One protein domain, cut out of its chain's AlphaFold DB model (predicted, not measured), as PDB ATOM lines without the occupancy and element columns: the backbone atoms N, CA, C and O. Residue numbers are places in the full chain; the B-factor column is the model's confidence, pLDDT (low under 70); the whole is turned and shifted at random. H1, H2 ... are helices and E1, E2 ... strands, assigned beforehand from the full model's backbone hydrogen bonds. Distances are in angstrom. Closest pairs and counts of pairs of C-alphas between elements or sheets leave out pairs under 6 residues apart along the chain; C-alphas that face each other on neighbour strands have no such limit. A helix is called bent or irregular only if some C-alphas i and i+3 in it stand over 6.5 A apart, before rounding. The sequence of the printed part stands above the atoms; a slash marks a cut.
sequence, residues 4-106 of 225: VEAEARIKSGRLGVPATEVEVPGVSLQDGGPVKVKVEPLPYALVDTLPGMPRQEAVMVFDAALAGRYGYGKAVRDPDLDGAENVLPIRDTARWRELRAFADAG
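This is residues 4 to 106 of the 225 residues of an uncharacterized protein of Nesterenkonia alkaliphila (UniProt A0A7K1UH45). A cluster of four helices, H2 to H5, with H2 in the middle, bears a two-stranded hairpin of E1 and E2 that reaches out from it as a long arm, while the small helix H1 sits by itself, apart from the other helices. The printed part has 103 residues, with five named helices and two named strands in the order H1, E1, E2, H2, H3, H4, H5; the two strands make one antiparallel sheet, order E1 - E2. The class is mixed, helices and strands. The whole is only just loose, close to compact, with a radius of gyration of the C-alphas of 15.5 A, and spans 48 by 39 by 23 A.

H1 is residues 4 to 11, beginning at C-alpha 4 at (154.789, 205.982, 222.381). E1, residues 20 to 28, is 18.5 A long and bends by 88 degrees at residue 25. E2 is residues 34 to 39, 15.3 A long. H2, residues 42 to 52, is 15.8 A long and begins at (147.551, 226.276, 216.302). H3 is residues 55 to 67, 18.1 A; H4 is residues 78 to 85, 10.4 A; H5 is residues 90 to 102, 19.5 A, ending at (165.416, 227.662, 211.306). H2 and H5 are only just irregular: C-alphas 48 and 51 are 6.8 A apart, and C-alphas 91 and 94 are 7.0 A apart.

H2 is the hub, touching three helices. H2 and H3 form a helical hairpin at a shallow tilt of 14 degrees, opposite ways; residues 58 to 62 of H3 touch H2, and the closest C-alphas, of Leu 50 and Ala 58, are 5.1 A apart. H2 touches H4 at a steep tilt of 59 degrees, the closest C-alphas being those of Tyr 44 and Ala 84, 5.1 A. H2 touches H5 about perpendicular, at 76 degrees, with the C-alphas of Pro 51 and Trp 96 closest at 5.5 A. H3 and H5 touch, closest at the C-alphas of Val 59 and Leu 99, 6.6 A. E1 and E2 form a hairpin; N 22 and O 37 are 3.0 A apart and N 39 and O 20 are 2.8 A apart, within hydrogen-bond range. Every O i to N i+4 pair is within range in H1 and H3, against 5 of 7 in H2, 2 of 4 in H4 and 7 of 9 in H5.

The two C-alphas farthest apart, of Asp 31 and Ala 94, are 48.6 A apart. The printed part has no cut, and no link is long. Residues 13 to 17 have pLDDT under 70; the mean of the printed part is 88.3.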
ATOM      1  N   VAL A   4     155.295 207.359 222.220       76.19
ATOM      2  CA  VAL A   4     154.789 205.982 222.381       76.19
ATOM      3  C   VAL A   4     153.301 205.985 222.750       76.19
ATOM      4  O   VAL A   4     152.511 205.234 222.177       76.19
ATOM      5  N   GLU A   5     152.896 206.869 223.665       74.75
ATOM      6  CA  GLU A   5     151.486 207.056 224.022       74.75
ATOM      7  C   GLU A   5     150.673 207.615 222.847       74.75
ATOM      8  O   GLU A   5     149.546 207.171 222.614       74.75
ATOM      9  N   ALA A   6     151.238 208.555 222.086       72.69
ATOM     10  CA  ALA A   6     150.603 209.128 220.903       72.69
ATOM     11  C   ALA A   6     150.343 208.062 219.825       72.69
ATOM     12  O   ALA A   6     149.211 207.920 219.365       72.69
ATOM     13  N   GLU A   7     151.344 207.247 219.485       72.75
ATOM     14  CA  GLU A   7     151.228 206.166 218.497       72.75
ATOM     15  C   GLU A   7     150.195 205.108 218.907       72.75
ATOM     16  O   GLU A   7     149.392 204.663 218.079       72.75
ATOM     17  N   ALA A   8     150.163 204.728 220.188       74.12
ATOM     18  CA  ALA A   8     149.161 203.803 220.716       74.12
ATOM     19  C   ALA A   8     147.736 204.380 220.614       74.12
ATOM     20  O   ALA A   8     146.783 203.663 220.286       74.12
ATOM     21  N   ARG A   9     147.575 205.688 220.849       75.88
ATOM     22  CA  ARG A   9     146.288 206.387 220.715       75.88
ATOM     23  C   ARG A   9     145.860 206.548 219.257       75.88
ATOM     24  O   ARG A   9     144.681 206.353 218.979       75.88
ATOM     25  N   ILE A  10     146.785 206.813 218.332       72.56
ATOM     26  CA  ILE A  10     146.501 206.861 216.886       72.56
ATOM     27  C   ILE A  10     146.014 205.492 216.404       72.56
ATOM     28  O   ILE A  10     144.922 205.390 215.851       72.56
ATOM     29  N   LYS A  11     146.769 204.420 216.690       73.69
ATOM     30  CA  LYS A  11     146.420 203.046 216.275       73.69
ATOM     31  C   LYS A  11     145.085 202.563 216.839       73.69
ATOM     32  O   LYS A  11     144.410 201.763 216.204       73.69
ATOM     33  N   SER A  12     144.707 203.037 218.025       77.69
ATOM     34  CA  SER A  12     143.426 202.701 218.658       77.69
ATOM     35  C   SER A  12     142.269 203.625 218.263       77.69
ATOM     36  O   SER A  12     141.164 203.436 218.768       77.69
ATOM     37  N   GLY A  13     142.498 204.632 217.409       69.00
ATOM     38  CA  GLY A  13     141.497 205.650 217.060       69.00
ATOM     39  C   GLY A  13     141.098 206.557 218.234       69.00
ATOM     40  O   GLY A  13     140.079 207.235 218.177       69.00
ATOM     41  N   ARG A  14     141.881 206.557 219.323       68.88
ATOM     42  CA  ARG A  14     141.647 207.329 220.560       68.88
ATOM     43  C   ARG A  14     142.503 208.592 220.653       68.88
ATOM     44  O   ARG A  14     142.511 209.255 221.700       68.88
ATOM     45  N   LEU A  15     143.269 208.908 219.608       68.06
ATOM     46  CA  LEU A  15     143.902 210.212 219.484       68.06
ATOM     47  C   LEU A  15     142.832 211.207 219.028       68.06
ATOM     48  O   LEU A  15     142.567 211.350 217.843       68.06
ATOM     49  N   GLY A  16     142.202 211.876 219.988       66.12
ATOM     50  CA  GLY A  16     141.518 213.130 219.709       66.12
ATOM     51  C   GLY A  16     142.544 214.242 219.832       66.12
ATOM     52  O   GLY A  16     143.029 214.473 220.942       66.12
ATOM     53  N   VAL A  17     142.893 214.902 218.724       68.31
ATOM     54  CA  VAL A  17     143.574 216.199 218.808       68.31
ATOM     55  C   VAL A  17     142.683 217.091 219.682       68.31
ATOM     56  O   VAL A  17     141.475 217.170 219.421       68.31
ATOM     57  N   PRO A  18     143.205 217.664 220.784       75.88
ATOM     58  CA  PRO A  18     142.394 218.507 221.647       75.88
ATOM     59  C   PRO A  18     141.862 219.654 220.801       75.88
ATOM     60  O   PRO A  18     142.620 220.236 220.050       75.88
ATOM     61  N   ALA A  19     140.579 219.969 220.893       84.62
ATOM     62  CA  ALA A  19     140.046 221.142 220.219       84.62
ATOM     63  C   ALA A  19     140.107 222.348 221.157       84.62
ATOM     64  O   ALA A  19     139.961 222.197 222.371       84.62
ATOM     65  N   THR A  20     140.267 223.537 220.587       89.88
ATOM     66  CA  THR A  20     140.146 224.805 221.310       89.88
ATOM     67  C   THR A  20     138.994 225.615 220.737       89.88
ATOM     68  O   THR A  20     138.607 225.432 219.585       89.88
ATOM     69  N   GLU A  21     138.439 226.519 221.533       91.31
ATOM     70  CA  GLU A  21     137.505 227.527 221.039       91.31
ATOM     71  C   GLU A  21     138.249 228.839 220.816       91.31
ATOM     72  O   GLU A  21     139.077 229.237 221.641       91.31
ATOM     73  N   VAL A  22     137.967 229.498 219.698       89.38
ATOM     74  CA  VAL A  22     138.478 230.836 219.384       89.38
ATOM     75  C   VAL A  22     137.322 231.751 219.018       89.38
ATOM     76  O   VAL A  22     136.349 231.318 218.396       89.38
ATOM     77  N   GLU A  23     137.422 233.011 219.425       90.81
ATOM     78  CA  GLU A  23     136.491 234.056 219.007       90.81
ATOM     79  C   GLU A  23     136.804 234.466 217.572       90.81
ATOM     80  O   GLU A  23     137.968 234.659 217.231       90.81
ATOM     81  N   VAL A  24     135.781 234.594 216.731       88.38
ATOM     82  CA  VAL A  24     135.948 235.026 215.342       88.38
ATOM     83  C   VAL A  24     136.122 236.549 215.323       88.38
ATOM     84  O   VAL A  24     135.180 237.267 215.677       88.38
ATOM     85  N   PRO A  25     137.291 237.080 214.913       84.75
ATOM     86  CA  PRO A  25     137.535 238.516 214.950       84.75
ATOM     87  C   PRO A  25     136.533 239.280 214.079       84.75
ATOM     88  O   PRO A  25     136.323 238.944 212.916       84.75
ATOM     89  N   GLY A  26     135.922 240.324 214.644       87.31
ATOM     90  CA  GLY A  26     134.973 241.184 213.929       87.31
ATOM     91  C   GLY A  26     133.581 240.582 213.706       87.31
ATOM     92  O   GLY A  26     132.806 241.157 212.943       87.31
ATOM     93  N   VAL A  27     133.247 239.458 214.352       89.75
ATOM     94  CA  VAL A  27     131.936 238.808 214.218       89.75
ATOM     95  C   VAL A  27     131.267 238.641 215.585       89.75
ATOM     96  O   VAL A  27     131.820 238.038 216.506       89.75
ATOM     97  N   SER A  28     130.034 239.135 215.693       94.62
ATOM     98  CA  SER A  28     129.209 239.059 216.903       94.62
ATOM     99  C   SER A  28     127.835 238.469 216.594       94.62
ATOM    100  O   SER A  28     127.314 238.603 215.485       94.62
ATOM    101  N   LEU A  29     127.247 237.810 217.588       93.56
ATOM    102  CA  LEU A  29     125.851 237.393 217.593       93.56
ATOM    103  C   LEU A  29     124.929 238.624 217.644       93.56
ATOM    104  O   LEU A  29     125.354 239.730 217.979       93.56
ATOM    105  N   GLN A  30     123.644 238.439 217.327       93.06
ATOM    106  CA  GLN A  30     122.658 239.533 217.334       93.06
ATOM    107  C   GLN A  30     122.453 240.165 218.721       93.06
ATOM    108  O   GLN A  30     122.056 241.323 218.810       93.06
ATOM    109  N   ASP A  31     122.735 239.421 219.788       94.06
ATOM    110  CA  ASP A  31     122.705 239.894 221.176       94.06
ATOM    111  C   ASP A  31     124.005 240.604 221.605       94.06
ATOM    112  O   ASP A  31     124.137 241.016 222.757       94.06
ATOM    113  N   GLY A  32     124.964 240.764 220.687       90.94
ATOM    114  CA  GLY A  32     126.271 241.369 220.940       90.94
ATOM    115  C   GLY A  32     127.313 240.410 221.524       90.94
ATOM    116  O   GLY A  32     128.450 240.828 221.743       90.94
ATOM    117  N   GLY A  33     126.973 239.136 221.759       93.19
ATOM    118  CA  GLY A  33     127.924 238.126 222.224       93.19
ATOM    119  C   GLY A  33     128.981 237.769 221.166       93.19
ATOM    120  O   GLY A  33     128.715 237.873 219.966       93.19
ATOM    121  N   PRO A  34     130.190 237.328 221.561       92.00
ATOM    122  CA  PRO A  34     131.207 236.903 220.605       92.00
ATOM    123  C   PRO A  34     130.816 235.579 219.937       92.00
ATOM    124  O   PRO A  34     130.358 234.646 220.602       92.00
ATOM    125  N   VAL A  35     131.051 235.458 218.628       93.75
ATOM    126  CA  VAL A  35     130.941 234.162 217.941       93.75
ATOM    127  C   VAL A  35     132.193 233.343 218.229       93.75
ATOM    128  O   VAL A  35     133.303 233.780 217.931       93.75
ATOM    129  N   LYS A  36     132.013 232.142 218.786       92.69
ATOM    130  CA  LYS A  36     133.096 231.188 219.053       92.69
ATOM    131  C   LYS A  36     132.987 229.981 218.139       92.69
ATOM    132  O   LYS A  36     131.900 229.443 217.937       92.69
ATOM    133  N   VAL A  37     134.123 229.546 217.609       92.00
ATOM    134  CA  VAL A  37     134.224 228.344 216.781       92.00
ATOM    135  C   VAL A  37     135.223 227.372 217.382       92.00
ATOM    136  O   VAL A  37     136.260 227.764 217.919       92.00
ATOM    137  N   LYS A  38     134.893 226.085 217.285       92.31
ATOM    138  CA  LYS A  38     135.767 224.992 217.694       92.31
ATOM    139  C   LYS A  38     136.768 224.718 216.575       92.31
ATOM    140  O   LYS A  38     136.366 224.367 215.468       92.31
ATOM    141  N   VAL A  39     138.051 224.872 216.872       90.19
ATOM    142  CA  VAL A  39     139.159 224.732 215.921       90.19
ATOM    143  C   VAL A  39     140.241 223.813 216.474       90.19
ATOM    144  O   VAL A  39     140.282 223.502 217.671       90.19
ATOM    145  N   GLU A  40     141.134 223.384 215.591       88.38
ATOM    146  CA  GLU A  40     142.387 222.761 215.993       88.38
ATOM    147  C   GLU A  40     143.313 223.801 216.658       88.38
ATOM    148  O   GLU A  40     143.403 224.940 216.191       88.38
ATOM    149  N   PRO A  41     144.005 223.460 217.758       89.31
ATOM    150  CA  PRO A  41     144.995 224.330 218.360       89.31
ATOM    151  C   PRO A  41     146.144 224.573 217.388       89.31
ATOM    152  O   PRO A  41     146.727 223.631 216.856       89.31
ATOM    153  N   LEU A  42     146.517 225.842 217.237       90.88
ATOM    154  CA  LEU A  42     147.551 226.276 216.302       90.88
ATOM    155  C   LEU A  42     148.854 225.444 216.348       90.88
ATOM    156  O   LEU A  42     149.338 225.103 215.275       90.88
ATOM    157  N   PRO A  43     149.404 225.035 217.514       91.62
ATOM    158  CA  PRO A  43     150.602 224.191 217.545       91.62
ATOM    159  C   PRO A  43     150.455 222.865 216.787       91.62
ATOM    160  O   PRO A  43     151.392 222.444 216.118       91.62
ATOM    161  N   TYR A  44     149.283 222.223 216.855       89.69
ATOM    162  CA  TYR A  44     149.018 220.972 216.137       89.69
ATOM    163  C   TYR A  44     148.886 221.220 214.634       89.69
ATOM    164  O   TYR A  44     149.540 220.534 213.853       89.69
ATOM    165  N   ALA A  45     148.150 222.266 214.249       91.31
ATOM    166  CA  ALA A  45     148.012 222.655 212.848       91.31
ATOM    167  C   ALA A  45     149.370 222.994 212.201       91.31
ATOM    168  O   ALA A  45     149.628 222.597 211.067       91.31
ATOM    169  N   LEU A  46     150.264 223.688 212.919       93.62
ATOM    170  CA  LEU A  46     151.616 223.994 212.436       93.62
ATOM    171  C   LEU A  46     152.450 222.720 212.261       93.62
ATOM    172  O   LEU A  46     153.048 222.525 211.203       93.62
ATOM    173  N   VAL A  47     152.472 221.854 213.277       91.56
ATOM    174  CA  VAL A  47     153.225 220.591 213.241       91.56
ATOM    175  C   VAL A  47     152.774 219.712 212.075       91.56
ATOM    176  O   VAL A  47     153.623 219.164 211.377       91.56
ATOM    177  N   ASP A  48     151.471 219.621 211.818       89.25
ATOM    178  CA  ASP A  48     150.915 218.817 210.723       89.25
ATOM    179  C   ASP A  48     151.138 219.449 209.333       89.25
ATOM    180  O   ASP A  48     151.497 218.760 208.379       89.25
ATOM    181  N   THR A  49     150.978 220.772 209.212       93.12
ATOM    182  CA  THR A  49     150.926 221.445 207.901       93.12
ATOM    183  C   THR A  49     152.301 221.858 207.380       93.12
ATOM    184  O   THR A  49     152.609 221.639 206.206       93.12
ATOM    185  N   LEU A  50     153.144 222.460 208.229       96.25
ATOM    186  CA  LEU A  50     154.397 223.081 207.783       96.25
ATOM    187  C   LEU A  50     155.357 222.105 207.075       96.25
ATOM    188  O   LEU A  50     155.963 222.508 206.079       96.25
ATOM    189  N   PRO A  51     155.499 220.829 207.495       95.81
ATOM    190  CA  PRO A  51     156.377 219.889 206.802       95.81
ATOM    191  C   PRO A  51     155.994 219.618 205.340       95.81
ATOM    192  O   PRO A  51     156.872 219.286 204.543       95.81
ATOM    193  N   GLY A  52     154.714 219.772 204.985       95.06
ATOM    194  CA  GLY A  52     154.207 219.580 203.624       95.06
ATOM    195  C   GLY A  52     154.329 220.808 202.716       95.06
ATOM    196  O   GLY A  52     154.047 220.702 201.524       95.06
ATOM    197  N   MET A  53     154.734 221.962 203.252       97.25
ATOM    198  CA  MET A  53     154.801 223.225 202.515       97.25
ATOM    199  C   MET A  53     156.181 223.469 201.871       97.25
ATOM    200  O   MET A  53     157.212 222.976 202.361       97.25
ATOM    201  N   PRO A  54     156.245 224.284 200.797       97.44
ATOM    202  CA  PRO A  54     157.500 224.864 200.327       97.44
ATOM    203  C   PRO A  54     158.240 225.568 201.471       97.44
ATOM    204  O   PRO A  54     157.622 226.217 202.314       97.44
ATOM    205  N   ARG A  55     159.575 225.451 201.514       97.44
ATOM    206  CA  ARG A  55     160.390 225.903 202.663       97.44
ATOM    207  C   ARG A  55     160.153 227.372 203.014       97.44
ATOM    208  O   ARG A  55     159.956 227.688 204.181       97.44
ATOM    209  N   GLN A  56     160.150 228.239 202.002       97.25
ATOM    210  CA  GLN A  56     159.940 229.676 202.167       97.25
ATOM    211  C   GLN A  56     158.594 229.976 202.840       97.25
ATOM    212  O   GLN A  56     158.553 230.678 203.845       97.25
ATOM    213  N   GLU A  57     157.509 229.383 202.341       97.56
ATOM    214  CA  GLU A  57     156.162 229.571 202.891       97.56
ATOM    215  C   GLU A  57     156.034 228.995 204.304       97.56
ATOM    216  O   GLU A  57     155.423 229.614 205.175       97.56
ATOM    217  N   ALA A  58     156.640 227.829 204.548       98.19
ATOM    218  CA  ALA A  58     156.628 227.198 205.858       98.19
ATOM    219  C   ALA A  58     157.284 228.099 206.917       98.19
ATOM    220  O   ALA A  58     156.704 228.320 207.979       98.19
ATOM    221  N   VAL A  59     158.459 228.659 206.611       98.31
ATOM    222  CA  VAL A  59     159.181 229.576 207.507       98.31
ATOM    223  C   VAL A  59     158.411 230.880 207.697       98.31
ATOM    224  O   VAL A  59     158.272 231.323 208.829       98.31
ATOM    225  N   MET A  60     157.834 231.455 206.635       97.00
ATOM    226  CA  MET A  60     156.991 232.654 206.745       97.00
ATOM    227  C   MET A  60     155.851 232.473 207.755       97.00
ATOM    228  O   MET A  60     155.623 233.333 208.607       97.00
ATOM    229  N   VAL A  61     155.124 231.354 207.662       96.94
ATOM    230  CA  VAL A  61     154.028 231.049 208.591       96.94
ATOM    231  C   VAL A  61     154.569 230.811 209.999       96.94
ATOM    232  O   VAL A  61     153.969 231.274 210.973       96.94
ATOM    233  N   PHE A  62     155.698 230.111 210.123       97.56
ATOM    234  CA  PHE A  62     156.270 229.782 211.421       97.56
ATOM    235  C   PHE A  62     156.781 231.027 212.159       97.56
ATOM    236  O   PHE A  62     156.394 231.248 213.306       97.56
ATOM    237  N   ASP A  63     157.561 231.881 211.494       97.69
ATOM    238  CA  ASP A  63     158.080 233.138 212.047       97.69
ATOM    239  C   ASP A  63     156.922 234.025 212.541       97.69
ATOM    240  O   ASP A  63     156.927 234.501 213.683       97.69
ATOM    241  N   ALA A  64     155.858 234.161 211.735       95.94
ATOM    242  CA  ALA A  64     154.659 234.909 212.114       95.94
ATOM    243  C   ALA A  64     153.944 234.309 213.337       95.94
ATOM    244  O   ALA A  64     153.502 235.051 214.222       95.94
ATOM    245  N   ALA A  65     153.842 232.978 213.421       95.75
ATOM    246  CA  ALA A  65     153.228 232.292 214.556       95.75
ATOM    247  C   ALA A  65     154.056 232.434 215.844       95.75
ATOM    248  O   ALA A  65     153.484 232.678 216.908       95.75
ATOM    249  N   LEU A  66     155.388 232.342 215.765       96.19
ATOM    250  CA  LEU A  66     156.285 232.541 216.911       96.19
ATOM    251  C   LEU A  66     156.258 233.993 217.411       96.19
ATOM    252  O   LEU A  66     156.280 234.237 218.621       96.19
ATOM    253  N   ALA A  67     156.165 234.956 216.493       94.69
ATOM    254  CA  ALA A  67     156.074 236.376 216.819       94.69
ATOM    255  C   ALA A  67     154.667 236.811 217.272       94.69
ATOM    256  O   ALA A  67     154.513 237.873 217.874       94.69
ATOM    257  N   GLY A  68     153.628 236.021 216.976       93.50
ATOM    258  CA  GLY A  68     152.236 236.444 217.144       93.50
ATOM    259  C   GLY A  68     151.799 237.506 216.127       93.50
ATOM    260  O   GLY A  68     150.788 238.168 216.333       93.50
ATOM    261  N   ARG A  69     152.534 237.685 215.023       88.12
ATOM    262  CA  ARG A  69     152.269 238.692 213.980       88.12
ATOM    263  C   ARG A  69     151.262 238.189 212.943       88.12
ATOM    264  O   ARG A  69     151.558 238.056 211.762       88.12
ATOM    265  N   TYR A  70     150.052 237.890 213.399       83.81
ATOM    266  CA  TYR A  70     148.923 237.488 212.557       83.81
ATOM    267  C   TYR A  70     147.600 237.915 213.208       83.81
ATOM    268  O   TYR A  70     147.590 238.433 214.322       83.81
ATOM    269  N   GLY A  71     146.466 237.693 212.533       77.25
ATOM    270  CA  GLY A  71     145.165 238.266 212.917       77.25
ATOM    271  C   GLY A  71     144.661 237.975 214.341       77.25
ATOM    272  O   GLY A  71     143.796 238.701 214.816       77.25
ATOM    273  N   TYR A  72     145.198 236.962 215.033       80.81
ATOM    274  CA  TYR A  72     144.843 236.655 216.428       80.81
ATOM    275  C   TYR A  72     145.879 237.124 217.460       80.81
ATOM    276  O   TYR A  72     145.618 237.026 218.657       80.81
ATOM    277  N   GLY A  73     147.057 237.600 217.041       82.19
ATOM    278  CA  GLY A  73     148.032 238.212 217.950       82.19
ATOM    279  C   GLY A  73     148.710 237.267 218.953       82.19
ATOM    280  O   GLY A  73     149.383 237.737 219.869       82.19
ATOM    281  N   LYS A  74     148.505 235.945 218.857       85.62
ATOM    282  CA  LYS A  74     148.933 234.991 219.890       85.62
ATOM    283  C   LYS A  74     150.217 234.271 219.489       85.62
ATOM    284  O   LYS A  74     150.197 233.368 218.667       85.62
ATOM    285  N   ALA A  75     151.325 234.630 220.128       91.00
ATOM    286  CA  ALA A  75     152.590 233.929 219.940       91.00
ATOM    287  C   ALA A  75     152.494 232.454 220.372       91.00
ATOM    288  O   ALA A  75     151.981 232.150 221.454       91.00
ATOM    289  N   VAL A  76     153.036 231.561 219.546       91.56
ATOM    290  CA  VAL A  76     153.272 230.149 219.876       91.56
ATOM    291  C   VAL A  76     154.643 230.020 220.538       91.56
ATOM    292  O   VAL A  76     155.608 230.643 220.094       91.56
ATOM    293  N   ARG A  77     154.741 229.242 221.620       89.62
ATOM    294  CA  ARG A  77     155.993 229.027 222.363       89.62
ATOM    295  C   ARG A  77     156.450 227.574 222.267       89.62
ATOM    296  O   ARG A  77     155.649 226.683 222.007       89.62
ATOM    297  N   ASP A  78     157.726 227.326 222.555       86.56
ATOM    298  CA  ASP A  78     158.302 225.975 222.533       86.56
ATOM    299  C   ASP A  78     157.498 224.926 223.325       86.56
ATOM    300  O   ASP A  78     157.225 223.864 222.762       86.56
ATOM    301  N   PRO A  79     157.009 225.208 224.552       86.56
ATOM    302  CA  PRO A  79     156.197 224.239 225.287       86.56
ATOM    303  C   PRO A  79     154.883 223.863 224.586       86.56
ATOM    304  O   PRO A  79     154.385 222.751 224.772       86.56
ATOM    305  N   ASP A  80     154.316 224.770 223.783       85.19
ATOM    306  CA  ASP A  80     153.100 224.501 223.011       85.19
ATOM    307  C   ASP A  80     153.385 223.511 221.865       85.19
ATOM    308  O   ASP A  80     152.549 222.660 221.546       85.19
ATOM    309  N   LEU A  81     154.579 223.605 221.269       89.62
ATOM    310  CA  LEU A  81     155.039 222.760 220.166       89.62
ATOM    311  C   LEU A  81     155.459 221.369 220.647       89.62
ATOM    312  O   LEU A  81     155.086 220.379 220.023       89.62
ATOM    313  N   ASP A  82     156.160 221.266 221.781       86.19
ATOM    314  CA  ASP A  82     156.679 219.995 222.312       86.19
ATOM    315  C   ASP A  82     155.578 218.932 222.473       86.19
ATOM    316  O   ASP A  82     155.771 217.744 222.199       86.19
ATOM    317  N   GLY A  83     154.383 219.350 222.901       78.00
ATOM    318  CA  GLY A  83     153.226 218.463 223.009       78.00
ATOM    319  C   GLY A  83     152.722 217.965 221.652       78.00
ATOM    320  O   GLY A  83     152.394 216.783 221.523       78.00
ATOM    321  N   ALA A  84     152.689 218.851 220.656       82.38
ATOM    322  CA  ALA A  84     152.210 218.568 219.307       82.38
ATOM    323  C   ALA A  84     153.205 217.719 218.496       82.38
ATOM    324  O   ALA A  84     152.797 216.822 217.764       82.38
ATOM    325  N   GLU A  85     154.514 217.885 218.688       84.94
ATOM    326  CA  GLU A  85     155.531 217.082 217.987       84.94
ATOM    327  C   GLU A  85     155.393 215.575 218.209       84.94
ATOM    328  O   GLU A  85     155.730 214.767 217.342       84.94
ATOM    329  N   ASN A  86     154.888 215.178 219.378       80.62
ATOM    330  CA  ASN A  86     154.736 213.773 219.727       80.62
ATOM    331  C   ASN A  86     153.681 213.050 218.874       80.62
ATOM    332  O   ASN A  86     153.704 211.819 218.836       80.62
ATOM    333  N   VAL A  87     152.783 213.776 218.196       77.81
ATOM    334  CA  VAL A  87     151.775 213.188 217.294       77.81
ATOM    335  C   VAL A  87     152.204 213.180 215.822       77.81
ATOM    336  O   VAL A  87     151.498 212.613 214.992       77.81
ATOM    337  N   LEU A  88     153.367 213.754 215.498       80.94
ATOM    338  CA  LEU A  88     153.843 213.893 214.124       80.94
ATOM    339  C   LEU A  88     154.263 212.538 213.511       80.94
ATOM    340  O   LEU A  88     154.991 211.762 214.152       80.94
ATOM    341  N   PRO A  89     153.901 212.247 212.244       77.62
ATOM    342  CA  PRO A  89     154.409 211.077 211.539       77.62
ATOM    343  C   PRO A  89     155.947 211.038 211.499       77.62
ATOM    344  O   PRO A  89     156.627 212.061 211.401       77.62
ATOM    345  N   ILE A  90     156.532 209.833 211.539       79.06
ATOM    346  CA  ILE A  90     158.001 209.653 211.502       79.06
ATOM    347  C   ILE A  90     158.607 210.319 210.262       79.06
ATOM    348  O   ILE A  90     159.634 210.988 210.368       79.06
ATOM    349  N   ARG A  91     157.945 210.174 209.108       83.94
ATOM    350  CA  ARG A  91     158.396 210.743 207.830       83.94
ATOM    351  C   ARG A  91     158.538 212.271 207.860       83.94
ATOM    352  O   ARG A  91     159.443 212.793 207.221       83.94
ATOM    353  N   ASP A  92     157.722 212.959 208.657       89.06
ATOM    354  CA  ASP A  92     157.662 214.424 208.698       89.06
ATOM    355  C   ASP A  92     158.567 215.000 209.805       89.06
ATOM    356  O   ASP A  92     158.884 216.188 209.822       89.06
ATOM    357  N   THR A  93     159.079 214.140 210.699       89.44
ATOM    358  CA  THR A  93     159.894 214.531 211.863       89.44
ATOM    359  C   THR A  93     161.194 215.240 211.476       89.44
ATOM    360  O   THR A  93     161.592 216.191 212.145       89.44
ATOM    361  N   ALA A  94     161.878 214.794 210.419       92.69
ATOM    362  CA  ALA A  94     163.132 215.421 209.991       92.69
ATOM    363  C   ALA A  94     162.897 216.839 209.452       92.69
ATOM    364  O   ALA A  94     163.594 217.773 209.843       92.69
ATOM    365  N   ARG A  95     161.872 216.996 208.607       95.44
ATOM    366  CA  ARG A  95     161.495 218.280 208.018       95.44
ATOM    367  C   ARG A  95     161.006 219.263 209.076       95.44
ATOM    368  O   ARG A  95     161.456 220.401 209.094       95.44
ATOM    369  N   TRP A  96     160.157 218.811 209.994       95.44
ATOM    370  CA  TRP A  96     159.702 219.631 211.113       95.44
ATOM    371  C   TRP A  96     160.865 220.154 211.969       95.44
ATOM    372  O   TRP A  96     160.919 221.341 212.277       95.44
ATOM    373  N   ARG A  97     161.829 219.292 212.322       94.38
ATOM    374  CA  ARG A  97     162.999 219.699 213.118       94.38
ATOM    375  C   ARG A  97     163.869 220.728 212.406       94.38
ATOM    376  O   ARG A  97     164.381 221.622 213.067       94.38
ATOM    377  N   GLU A  98     164.034 220.602 211.091       96.69
ATOM    378  CA  GLU A  98     164.748 221.600 210.287       96.69
ATOM    379  C   GLU A  98     164.031 222.952 210.327       96.69
ATOM    380  O   GLU A  98     164.650 223.950 210.683       96.69
ATOM    381  N   LEU A  99     162.720 222.969 210.070       97.81
ATOM    382  CA  LEU A  99     161.916 224.192 210.121       97.81
ATOM    383  C   LEU A  99     161.923 224.831 211.517       97.81
ATOM    384  O   LEU A  99     162.135 226.034 211.627       97.81
ATOM    385  N   ARG A 100     161.753 224.040 212.585       96.06
ATOM    386  CA  ARG A 100     161.776 224.529 213.976       96.06
ATOM    387  C   ARG A 100     163.141 225.091 214.370       96.06
ATOM    388  O   ARG A 100     163.192 226.053 215.122       96.06
ATOM    389  N   ALA A 101     164.230 224.509 213.870       96.50
ATOM    390  CA  ALA A 101     165.576 225.023 214.111       96.50
ATOM    391  C   ALA A 101     165.878 226.302 213.312       96.50
ATOM    392  O   ALA A 101     166.739 227.078 213.723       96.50
ATOM    393  N   PHE A 102     165.210 226.504 212.174       98.19
ATOM    394  CA  PHE A 102     165.416 227.662 211.306       98.19
ATOM    395  C   PHE A 102     164.527 228.862 211.664       98.19
ATOM    396  O   PHE A 102     164.956 230.008 211.517       98.19
ATOM    397  N   ALA A 103     163.291 228.615 212.095       97.38
ATOM    398  CA  ALA A 103     162.309 229.657 212.378       97.38
ATOM    399  C   ALA A 103     162.803 230.646 213.452       97.38
ATOM    400  O   ALA A 103     163.493 230.272 214.399       97.38
ATOM    401  N   ASP A 104     162.446 231.920 213.300       96.88
ATOM    402  CA  ASP A 104     162.850 233.004 214.193       96.88
ATOM    403  C   ASP A 104     161.742 234.061 214.296       96.88
ATOM    404  O   ASP A 104     161.301 234.649 213.309       96.88
ATOM    405  N   ALA A 105     161.324 234.348 215.529       96.50
ATOM    406  CA  ALA A 105     160.339 235.384 215.824       96.50
ATOM    407  C   ALA A 105     160.845 236.812 215.542       96.50
ATOM    408  O   ALA A 105     160.082 237.763 215.696       96.50
ATOM    409  N   GLY A 106     162.119 236.997 215.189       95.62
ATOM    410  CA  GLY A 106     162.709 238.282 214.821       95.62
ATOM    411  C   GLY A 106     162.304 238.777 213.432       95.62
ATOM    412  O   GLY A 106     162.280 239.982 213.236       95.62
TER     413      GLY A 106